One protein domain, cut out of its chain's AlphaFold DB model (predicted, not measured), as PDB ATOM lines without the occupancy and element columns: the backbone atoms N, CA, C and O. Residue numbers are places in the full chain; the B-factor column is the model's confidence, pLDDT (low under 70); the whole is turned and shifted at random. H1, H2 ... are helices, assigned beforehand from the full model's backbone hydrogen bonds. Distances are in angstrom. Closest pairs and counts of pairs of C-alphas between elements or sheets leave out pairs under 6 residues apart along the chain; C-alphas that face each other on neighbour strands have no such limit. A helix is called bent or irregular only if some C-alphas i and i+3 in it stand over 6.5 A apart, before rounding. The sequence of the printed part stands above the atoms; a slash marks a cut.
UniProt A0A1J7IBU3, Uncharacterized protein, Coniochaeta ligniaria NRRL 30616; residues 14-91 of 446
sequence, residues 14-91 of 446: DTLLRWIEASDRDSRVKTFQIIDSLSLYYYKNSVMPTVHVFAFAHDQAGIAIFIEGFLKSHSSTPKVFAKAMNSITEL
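What this domain is: This is residues 14 to 91 of the 446 residues of an uncharacterized protein of Coniochaeta ligniaria NRRL 30616 (UniProt A0A1J7IBU3). Two longer helices, H2 and H3, cross near their middles, and two shorter helices, H1 and H4, lie over one side of this crossed pair, one towards each end of it and with few close C-alpha contacts to it. On the opposite side of the pair, residues 46 to 57, a long stretch with no named element, fold back from the end of H2 to the start of H3. The printed part has 78 residues with four named helices, in the order H1, H2, H3, H4, and no named strand. Its class is all helix, with 59 of the printed residues in named helices. It is compact, with a radius of gyration of the C-alphas of 11.9 A, and rounded, spanning 30 by 26 by 16 A.

Where its parts are: H1 runs from residue 14 to residue 22, beginning at C-alpha 14 at (210.343, 204.161, 208.012), and is 12.1 A from first to last C-alpha. H2, residues 25 to 45, is the longest helix, 30.3 A from C-alpha 25 at (195.808, 206.936, 195.984) to C-alpha 45. H3, residues 58 to 74, is 25.3 A long and irregular: C-alphas 59 and 62 are 7.2 A apart. H4, residues 78 to 89, is 16.0 A long and ends with C-alpha 89 at (199.762, 212.477, 208.674).

How they stand to each other: H1 and H2 are close but not clearly touching, with the closest C-alphas, of Ile 20 and Arg 28, 6.0 A apart. They run opposite ways at a steep tilt of 41 degrees. H1 and H3 are also close but not clearly touching, the closest C-alphas being those of Leu 16 and Ile 67 at 7.7 A. H1 and H4 are close but not clearly touching, with the C-alphas of Leu 17 and Ile 88 the closest at 6.5 A, and run the same way at a shallow tilt of 18 degrees. H2, with residues 30 to 39 alone, touches H3. The closest C-alphas are those of Ile 34 and Ala 64, 6.4 A apart, and the two helices run the same way at a steep tilt of 46 degrees. H2 and H4 are near each other. H3 and H4 only just touch, and only at the corner by their link, with 3 pairs of C-alphas within 8 A, the closest those of His 74 and Phe 81 at 5.1 A. In H1, H2 and H4 every O i to N i+4 pair is within hydrogen-bond range; in H3, 11 of 13 are.

The domain as a whole: The C-alphas farthest apart, of His 58 and Lys 79, are 32.6 A from each other. The printed part has no cut. The links from H1 to H2 and from H3 to H4 are tight, and the link from H2 to H3, 12 residues, is long. The mean pLDDT of the printed part is 93.5, and no printed residue is under 70.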
ATOM      1  N   ASP A  14     209.908 203.965 209.403       94.94
ATOM      2  CA  ASP A  14     210.343 204.161 208.012       94.94
ATOM      3  C   ASP A  14     209.728 203.139 207.049       94.94
ATOM      4  O   ASP A  14     209.453 203.456 205.891       94.94
ATOM      5  N   THR A  15     209.486 201.912 207.520       95.12
ATOM      6  CA  THR A  15     208.853 200.862 206.715       95.12
ATOM      7  C   THR A  15     207.405 201.227 206.399       95.12
ATOM      8  O   THR A  15     206.983 201.083 205.252       95.12
ATOM      9  N   LEU A  16     206.661 201.753 207.383       96.12
ATOM     10  CA  LEU A  16     205.284 202.206 207.174       96.12
ATOM     11  C   LEU A  16     205.229 203.393 206.211       96.12
ATOM     12  O   LEU A  16     204.425 203.385 205.283       96.12
ATOM     13  N   LEU A  17     206.102 204.387 206.405       97.19
ATOM     14  CA  LEU A  17     206.155 205.580 205.556       97.19
ATOM     15  C   LEU A  17     206.438 205.216 204.096       97.19
ATOM     16  O   LEU A  17     205.674 205.604 203.216       97.19
ATOM     17  N   ARG A  18     207.462 204.389 203.841       96.50
ATOM     18  CA  ARG A  18     207.790 203.923 202.482       96.50
ATOM     19  C   ARG A  18     206.639 203.169 201.833       96.50
ATOM     20  O   ARG A  18     206.405 203.316 200.636       96.50
ATOM     21  N   TRP A  19     205.928 202.354 202.606       96.19
ATOM     22  CA  TRP A  19     204.796 201.593 202.094       96.19
ATOM     23  C   TRP A  19     203.611 202.509 201.739       96.19
ATOM     24  O   TRP A  19     203.014 202.350 200.673       96.19
ATOM     25  N   ILE A  20     203.324 203.526 202.564       97.12
ATOM     26  CA  ILE A  20     202.313 204.554 202.264       97.12
ATOM     27  C   ILE A  20     202.711 205.353 201.017       97.12
ATOM     28  O   ILE A  20     201.882 205.536 200.130       97.12
ATOM     29  N   GLU A  21     203.963 205.803 200.912       97.19
ATOM     30  CA  GLU A  21     204.464 206.575 199.763       97.19
ATOM     31  C   GLU A  21     204.394 205.801 198.444       97.19
ATOM     32  O   GLU A  21     204.019 206.367 197.418       97.19
ATOM     33  N   ALA A  22     204.730 204.509 198.473       96.62
ATOM     34  CA  ALA A  22     204.703 203.642 197.299       96.62
ATOM     35  C   ALA A  22     203.281 203.243 196.864       96.62
ATOM     36  O   ALA A  22     203.095 202.762 195.746       96.62
ATOM     37  N   SER A  23     202.285 203.425 197.733       96.56
ATOM     38  CA  SER A  23     200.904 203.026 197.473       96.56
ATOM     39  C   SER A  23     200.172 204.019 196.564       96.56
ATOM     40  O   SER A  23     200.320 205.246 196.662       96.56
ATOM     41  N   ASP A  24     199.305 203.496 195.696       96.81
ATOM     42  CA  ASP A  24     198.405 204.330 194.905       96.81
ATOM     43  C   ASP A  24     197.423 205.102 195.811       96.81
ATOM     44  O   ASP A  24     197.348 204.909 197.030       96.81
ATOM     45  N   ARG A  25     196.691 206.048 195.223       95.50
ATOM     46  CA  ARG A  25     195.808 206.936 195.984       95.50
ATOM     47  C   ARG A  25     194.712 206.171 196.734       95.50
ATOM     48  O   ARG A  25     194.451 206.521 197.881       95.50
ATOM     49  N   ASP A  26     194.086 205.169 196.120       95.69
ATOM     50  CA  ASP A  26     192.995 204.406 196.738       95.69
ATOM     51  C   ASP A  26     193.520 203.570 197.914       95.69
ATOM     52  O   ASP A  26     192.998 203.647 199.030       95.69
ATOM     53  N   SER A  27     194.641 202.877 197.704       96.19
ATOM     54  CA  SER A  27     195.327 202.112 198.751       96.19
ATOM     55  C   SER A  27     195.763 202.992 199.928       96.19
ATOM     56  O   SER A  27     195.570 202.621 201.090       96.19
ATOM     57  N   ARG A  28     196.274 204.204 199.670       96.81
ATOM     58  CA  ARG A  28     196.589 205.172 200.735       96.81
ATOM     59  C   ARG A  28     195.353 205.580 201.523       96.81
ATOM     60  O   ARG A  28     195.384 205.546 202.748       96.81
ATOM     61  N   VAL A  29     194.263 205.940 200.847       96.69
ATOM     62  CA  VAL A  29     193.009 206.337 201.508       96.69
ATOM     63  C   VAL A  29     192.512 205.227 202.448       96.69
ATOM     64  O   VAL A  29     192.209 205.492 203.612       96.69
ATOM     65  N   LYS A  30     192.520 203.974 201.983       96.31
ATOM     66  CA  LYS A  30     192.198 202.777 202.779       96.31
ATOM     67  C   LYS A  30     193.134 202.586 203.976       96.31
ATOM     68  O   LYS A  30     192.692 202.305 205.084       96.31
ATOM     69  N   THR A  31     194.428 202.806 203.782       97.31
ATOM     70  CA  THR A  31     195.427 202.729 204.857       97.31
ATOM     71  C   THR A  31     195.142 203.743 205.962       97.31
ATOM     72  O   THR A  31     195.153 203.402 207.144       97.31
ATOM     73  N   PHE A  32     194.819 204.983 205.591       97.75
ATOM     74  CA  PHE A  32     194.444 206.006 206.564       97.75
ATOM     75  C   PHE A  32     193.113 205.702 207.258       97.75
ATOM     76  O   PHE A  32     192.987 206.001 208.442       97.75
ATOM     77  N   GLN A  33     192.161 205.039 206.592       97.31
ATOM     78  CA  GLN A  33     190.946 204.535 207.243       97.31
ATOM     79  C   GLN A  33     191.279 203.563 208.388       97.31
ATOM     80  O   GLN A  33     190.701 203.675 209.471       97.31
ATOM     81  N   ILE A  34     192.232 202.645 208.186       97.56
ATOM     82  CA  ILE A  34     192.696 201.697 209.213       97.56
ATOM     83  C   ILE A  34     193.348 202.446 210.378       97.56
ATOM     84  O   ILE A  34     192.958 202.255 211.532       97.56
ATOM     85  N   ILE A  35     194.302 203.335 210.074       97.06
ATOM     86  CA  ILE A  35     195.018 204.142 211.074       97.06
ATOM     87  C   ILE A  35     194.029 204.948 211.919       97.06
ATOM     88  O   ILE A  35     194.120 204.931 213.147       97.06
ATOM     89  N   ASP A  36     193.065 205.615 211.283       96.25
ATOM     90  CA  ASP A  36     192.069 206.446 211.960       96.25
ATOM     91  C   ASP A  36     191.119 205.615 212.827       96.25
ATOM     92  O   ASP A  36     190.772 206.035 213.933       96.25
ATOM     93  N   SER A  37     190.711 204.434 212.353       96.56
ATOM     94  CA  SER A  37     189.812 203.534 213.087       96.56
ATOM     95  C   SER A  37     190.485 202.990 214.351       96.56
ATOM     96  O   SER A  37     189.934 203.100 215.449       96.56
ATOM     97  N   LEU A  38     191.718 202.488 214.219       95.69
ATOM     98  CA  LEU A  38     192.505 201.973 215.343       95.69
ATOM     99  C   LEU A  38     192.877 203.081 216.336       95.69
ATOM    100  O   LEU A  38     192.684 202.921 217.542       95.69
ATOM    101  N   SER A  39     193.351 204.228 215.840       93.44
ATOM    102  CA  SER A  39     193.763 205.360 216.682       93.44
ATOM    103  C   SER A  39     192.587 205.955 217.452       93.44
ATOM    104  O   SER A  39     192.724 206.258 218.637       93.44
ATOM    105  N   LEU A  40     191.411 206.086 216.822       93.25
ATOM    106  CA  LEU A  40     190.209 206.551 217.513       93.25
ATOM    107  C   LEU A  40     189.778 205.570 218.603       93.25
ATOM    108  O   LEU A  40     189.420 206.000 219.700       93.25
ATOM    109  N   TYR A  41     189.784 204.266 218.310       93.31
ATOM    110  CA  TYR A  41     189.413 203.264 219.301       93.31
ATOM    111  C   TYR A  41     190.364 203.302 220.498       93.31
ATOM    112  O   TYR A  41     189.903 203.316 221.641       93.31
ATOM    113  N   TYR A  42     191.671 203.380 220.240       91.25
ATOM    114  CA  TYR A  42     192.679 203.528 221.283       91.25
ATOM    115  C   TYR A  42     192.453 204.795 222.111       91.25
ATOM    116  O   TYR A  42     192.431 204.724 223.335       91.25
ATOM    117  N   TYR A  43     192.202 205.935 221.464       89.62
ATOM    118  CA  TYR A  43     191.917 207.191 222.157       89.62
ATOM    119  C   TYR A  43     190.684 207.088 223.071       89.62
ATOM    120  O   TYR A  43     190.723 207.544 224.209       89.62
ATOM    121  N   LYS A  44     189.605 206.447 222.603       88.88
ATOM    122  CA  LYS A  44     188.359 206.298 223.373       88.88
ATOM    123  C   LYS A  44     188.471 205.317 224.541       88.88
ATOM    124  O   LYS A  44     187.847 205.544 225.570       88.88
ATOM    125  N   ASN A  45     189.210 204.221 224.371       87.75
ATOM    126  CA  ASN A  45     189.192 203.095 225.315       87.75
ATOM    127  C   ASN A  45     190.504 202.915 226.088       87.75
ATOM    128  O   ASN A  45     190.582 202.050 226.955       87.75
ATOM    129  N   SER A  46     191.547 203.678 225.747       86.31
ATOM    130  CA  SER A  46     192.921 203.518 226.256       86.31
ATOM    131  C   SER A  46     193.507 202.111 226.056       86.31
ATOM    132  O   SER A  46     194.477 201.733 226.708       86.31
ATOM    133  N   VAL A  47     192.932 201.326 225.140       88.75
ATOM    134  CA  VAL A  47     193.339 199.954 224.815       88.75
ATOM    135  C   VAL A  47     193.393 199.814 223.300       88.75
ATOM    136  O   VAL A  47     192.442 200.178 222.609       88.75
ATOM    137  N   MET A  48     194.516 199.313 222.777       92.56
ATOM    138  CA  MET A  48     194.674 199.084 221.342       92.56
ATOM    139  C   MET A  48     193.920 197.804 220.961       92.56
ATOM    140  O   MET A  48     194.249 196.741 221.499       92.56
ATOM    141  N   PRO A  49     192.922 197.876 220.069       92.75
ATOM    142  CA  PRO A  49     192.176 196.700 219.653       92.75
ATOM    143  C   PRO A  49     193.041 195.830 218.732       92.75
ATOM    144  O   PRO A  49     194.019 196.302 218.150       92.75
ATOM    145  N   THR A  50     192.681 194.558 218.590       93.38
ATOM    146  CA  THR A  50     193.249 193.696 217.546       93.38
ATOM    147  C   THR A  50     192.559 193.985 216.217       93.38
ATOM    148  O   THR A  50     191.351 194.192 216.180       93.38
ATOM    149  N   VAL A  51     193.280 193.986 215.097       94.31
ATOM    150  CA  VAL A  51     192.687 194.310 213.783       94.31
ATOM    151  C   VAL A  51     191.564 193.363 213.380       94.31
ATOM    152  O   VAL A  51     190.674 193.755 212.635       94.31
ATOM    153  N   HIS A  52     191.559 192.147 213.929       90.56
ATOM    154  CA  HIS A  52     190.532 191.135 213.690       90.56
ATOM    155  C   HIS A  52     189.137 191.528 214.181       90.56
ATOM    156  O   HIS A  52     188.165 190.924 213.741       90.56
ATOM    157  N   VAL A  53     189.008 192.522 215.070       91.69
ATOM    158  CA  VAL A  53     187.677 193.010 215.454       91.69
ATOM    159  C   VAL A  53     187.083 193.961 214.418       91.69
ATOM    160  O   VAL A  53     185.938 194.344 214.567       91.69
ATOM    161  N   PHE A  54     187.811 194.366 213.379       93.81
ATOM    162  CA  PHE A  54     187.299 195.251 212.332       93.81
ATOM    163  C   PHE A  54     187.053 194.468 211.044       93.81
ATOM    164  O   PHE A  54     187.812 193.568 210.688       93.81
ATOM    165  N   ALA A  55     186.019 194.855 210.300       92.12
ATOM    166  CA  ALA A  55     185.731 194.292 208.983       92.12
ATOM    167  C   ALA A  55     186.555 194.984 207.887       92.12
ATOM    168  O   ALA A  55     186.011 195.673 207.024       92.12
ATOM    169  N   PHE A  56     187.879 194.837 207.950       92.19
ATOM    170  CA  PHE A  56     188.760 195.263 206.864       92.19
ATOM    171  C   PHE A  56     188.619 194.329 205.657       92.19
ATOM    172  O   PHE A  56     188.312 193.144 205.802       92.19
ATOM    173  N   ALA A  57     188.855 194.860 204.459       91.75
ATOM    174  CA  ALA A  57     188.893 194.033 203.259       91.75
ATOM    175  C   ALA A  57     190.101 193.074 203.304       91.75
ATOM    176  O   ALA A  57     191.112 193.356 203.949       91.75
ATOM    177  N   HIS A  58     190.006 191.924 202.634       87.81
ATOM    178  CA  HIS A  58     191.043 190.885 202.703       87.81
ATOM    179  C   HIS A  58     192.420 191.384 202.224       87.81
ATOM    180  O   HIS A  58     193.449 191.062 202.812       87.81
ATOM    181  N   ASP A  59     192.445 192.231 201.194       92.25
ATOM    182  CA  ASP A  59     193.647 192.892 200.669       92.25
ATOM    183  C   ASP A  59     194.281 193.890 201.660       92.25
ATOM    184  O   ASP A  59     195.452 194.237 201.528       92.25
ATOM    185  N   GLN A  60     193.541 194.314 202.687       93.81
ATOM    186  CA  GLN A  60     194.007 195.220 203.736       93.81
ATOM    187  C   GLN A  60     194.527 194.496 204.986       93.81
ATOM    188  O   GLN A  60     195.135 195.137 205.845       93.81
ATOM    189  N   ALA A  61     194.310 193.186 205.127       91.31
ATOM    190  CA  ALA A  61     194.615 192.467 206.366       91.31
ATOM    191  C   ALA A  61     196.104 192.555 206.746       91.31
ATOM    192  O   ALA A  61     196.438 192.851 207.893       91.31
ATOM    193  N   GLY A  62     197.001 192.371 205.771       93.75
ATOM    194  CA  GLY A  62     198.447 192.427 206.000       93.75
ATOM    195  C   GLY A  62     198.916 193.793 206.506       93.75
ATOM    196  O   GLY A  62     199.641 193.871 207.500       93.75
ATOM    197  N   ILE A  63     198.454 194.879 205.876       96.00
ATOM    198  CA  ILE A  63     198.795 196.226 206.335       96.00
ATOM    199  C   ILE A  63     198.137 196.551 207.677       96.00
ATOM    200  O   ILE A  63     198.770 197.174 208.526       96.00
ATOM    201  N   ALA A  64     196.902 196.102 207.913       96.69
ATOM    202  CA  ALA A  64     196.218 196.338 209.175       96.69
ATOM    203  C   ALA A  64     196.998 195.735 210.351       96.69
ATOM    204  O   ALA A  64     197.258 196.440 211.325       96.69
ATOM    205  N   ILE A  65     197.457 194.485 210.220       95.62
ATOM    206  CA  ILE A  65     198.305 193.812 211.218       95.62
ATOM    207  C   ILE A  65     199.600 194.601 211.454       95.62
ATOM    208  O   ILE A  65     200.003 194.803 212.602       95.62
ATOM    209  N   PHE A  66     200.247 195.079 210.386       96.56
ATOM    210  CA  PHE A  66     201.458 195.890 210.514       96.56
ATOM    211  C   PHE A  66     201.190 197.203 211.268       96.56
ATOM    212  O   PHE A  66     201.940 197.549 212.182       96.56
ATOM    213  N   ILE A  67     200.110 197.917 210.927       96.69
ATOM    214  CA  ILE A  67     199.708 199.160 211.599       96.69
ATOM    215  C   ILE A  67     199.388 198.897 213.072       96.69
ATOM    216  O   ILE A  67     199.821 199.665 213.923       96.69
ATOM    217  N   GLU A  68     198.684 197.815 213.407       95.88
ATOM    218  CA  GLU A  68     198.440 197.432 214.802       95.88
ATOM    219  C   GLU A  68     199.750 197.233 215.566       95.88
ATOM    220  O   GLU A  68     199.917 197.798 216.649       95.88
ATOM    221  N   GLY A  69     200.687 196.462 215.006       94.81
ATOM    222  CA  GLY A  69     202.001 196.238 215.605       94.81
ATOM    223  C   GLY A  69     202.773 197.540 215.820       94.81
ATOM    224  O   GLY A  69     203.302 197.777 216.909       94.81
ATOM    225  N   PHE A  70     202.762 198.416 214.813       95.44
ATOM    226  CA  PHE A  70     203.357 199.749 214.868       95.44
ATOM    227  C   PHE A  70     202.722 200.631 215.954       95.44
ATOM    228  O   PHE A  70     203.429 201.192 216.793       95.44
ATOM    229  N   LEU A  71     201.392 200.734 215.997       93.75
ATOM    230  CA  LEU A  71     200.703 201.556 216.992       93.75
ATOM    231  C   LEU A  71     200.924 201.001 218.408       93.75
ATOM    232  O   LEU A  71     201.165 201.776 219.334       93.75
ATOM    233  N   LYS A  72     200.918 199.672 218.592       92.69
ATOM    234  CA  LYS A  72     201.216 199.032 219.885       92.69
ATOM    235  C   LYS A  72     202.626 199.358 220.367       92.69
ATOM    236  O   LYS A  72     202.773 199.755 221.522       92.69
ATOM    237  N   SER A  73     203.641 199.248 219.506       90.50
ATOM    238  CA  SER A  73     205.033 199.513 219.897       90.50
ATOM    239  C   SER A  73     205.279 200.981 220.269       90.50
ATOM    240  O   SER A  73     206.054 201.251 221.186       90.50
ATOM    241  N   HIS A  74     204.564 201.919 219.639       88.94
ATOM    242  CA  HIS A  74     204.739 203.359 219.867       88.94
ATOM    243  C   HIS A  74     203.795 203.943 220.934       88.94
ATOM    244  O   HIS A  74     204.080 205.007 221.480       88.94
ATOM    245  N   SER A  75     202.703 203.252 221.289       87.31
ATOM    246  CA  SER A  75     201.696 203.730 222.261       87.31
ATOM    247  C   SER A  75     202.209 203.905 223.699       87.31
ATOM    248  O   SER A  75     201.599 204.620 224.489       87.31
ATOM    249  N   SER A  76     203.348 203.297 224.044       84.75
ATOM    250  CA  SER A  76     203.934 203.356 225.390       84.75
ATOM    251  C   SER A  76     204.439 204.748 225.787       84.75
ATOM    252  O   SER A  76     204.518 205.063 226.973       84.75
ATOM    253  N   THR A  77     204.782 205.598 224.813       86.81
ATOM    254  CA  THR A  77     205.331 206.937 225.059       86.81
ATOM    255  C   THR A  77     204.587 207.983 224.220       86.81
ATOM    256  O   THR A  77     204.867 208.139 223.030       86.81
ATOM    257  N   PRO A  78     203.676 208.778 224.823       83.44
ATOM    258  CA  PRO A  78     202.808 209.701 224.083       83.44
ATOM    259  C   PRO A  78     203.547 210.677 223.156       83.44
ATOM    260  O   PRO A  78     203.066 210.989 222.073       83.44
ATOM    261  N   LYS A  79     204.747 211.131 223.549       87.12
ATOM    262  CA  LYS A  79     205.580 212.030 222.731       87.12
ATOM    263  C   LYS A  79     206.113 211.356 221.464       87.12
ATOM    264  O   LYS A  79     206.141 211.987 220.411       87.12
ATOM    265  N   VAL A  80     206.544 210.097 221.567       87.75
ATOM    266  CA  VAL A  80     207.048 209.324 220.422       87.75
ATOM    267  C   VAL A  80     205.886 208.983 219.499       87.75
ATOM    268  O   VAL A  80     205.983 209.220 218.298       87.75
ATOM    269  N   PHE A  81     204.760 208.546 220.070       88.25
ATOM    270  CA  PHE A  81     203.529 208.296 219.328       88.25
ATOM    271  C   PHE A  81     203.073 209.526 218.534       88.25
ATOM    272  O   PHE A  81     202.884 209.441 217.325       88.25
ATOM    273  N   ALA A  82     202.964 210.691 219.183       89.38
ATOM    274  CA  ALA A  82     202.543 211.930 218.531       89.38
ATOM    275  C   ALA A  82     203.489 212.341 217.393       89.38
ATOM    276  O   ALA A  82     203.034 212.708 216.313       89.38
ATOM    277  N   LYS A  83     204.808 212.235 217.605       93.06
ATOM    278  CA  LYS A  83     205.800 212.529 216.564       93.06
ATOM    279  C   LYS A  83     205.642 211.597 215.359       93.06
ATOM    280  O   LYS A  83     205.638 212.073 214.228       93.06
ATOM    281  N   ALA A  84     205.487 210.299 215.603       92.12
ATOM    282  CA  ALA A  84     205.334 209.310 214.547       92.12
ATOM    283  C   ALA A  84     204.026 209.518 213.761       92.12
ATOM    284  O   ALA A  84     204.023 209.508 212.531       92.12
ATOM    285  N   MET A  85     202.929 209.812 214.467       93.88
ATOM    286  CA  MET A  85     201.635 210.130 213.861       93.88
ATOM    287  C   MET A  85     201.664 211.414 213.028       93.88
ATOM    288  O   MET A  85     201.014 211.461 211.984       93.88
ATOM    289  N   ASN A  86     202.435 212.429 213.429       94.81
ATOM    290  CA  ASN A  86     202.610 213.645 212.632       94.81
ATOM    291  C   ASN A  86     203.288 213.338 211.290       94.81
ATOM    292  O   ASN A  86     202.747 213.708 210.253       94.81
ATOM    293  N   SER A  87     204.394 212.585 211.296       95.31
ATOM    294  CA  SER A  87     205.083 212.184 210.061       95.31
ATOM    295  C   SER A  87     204.195 211.350 209.136       95.31
ATOM    296  O   SER A  87     204.217 211.528 207.925       95.31
ATOM    297  N   ILE A  88     203.376 210.456 209.696       96.31
ATOM    298  CA  ILE A  88     202.414 209.680 208.905       96.31
ATOM    299  C   ILE A  88     201.330 210.597 208.327       96.31
ATOM    300  O   ILE A  88     200.955 210.452 207.169       96.31
ATOM    301  N   THR A  89     200.839 211.569 209.099       96.00
ATOM    302  CA  THR A  89     199.762 212.477 208.674       96.00
ATOM    303  C   THR A  89     200.161 213.361 207.490       96.00
ATOM    304  O   THR A  89     199.299 213.690 206.678       96.00
ATOM    305  N   GLU A  90     201.446 213.686 207.328       96.56
ATOM    306  CA  GLU A  90     201.960 214.428 206.164       96.56
ATOM    307  C   GLU A  90     201.731 213.693 204.832       96.56
ATOM    308  O   GLU A  90     201.561 214.328 203.793       96.56
ATOM    309  N   LEU A  91     201.651 212.359 204.859       97.25
ATOM    310  CA  LEU A  91     201.403 211.525 203.679       97.25
ATOM    311  C   LEU A  91     199.911 211.321 203.377       97.25
ATOM    312  O   LEU A  91     199.557 210.568 202.459       97.25
TER     313      LEU A  91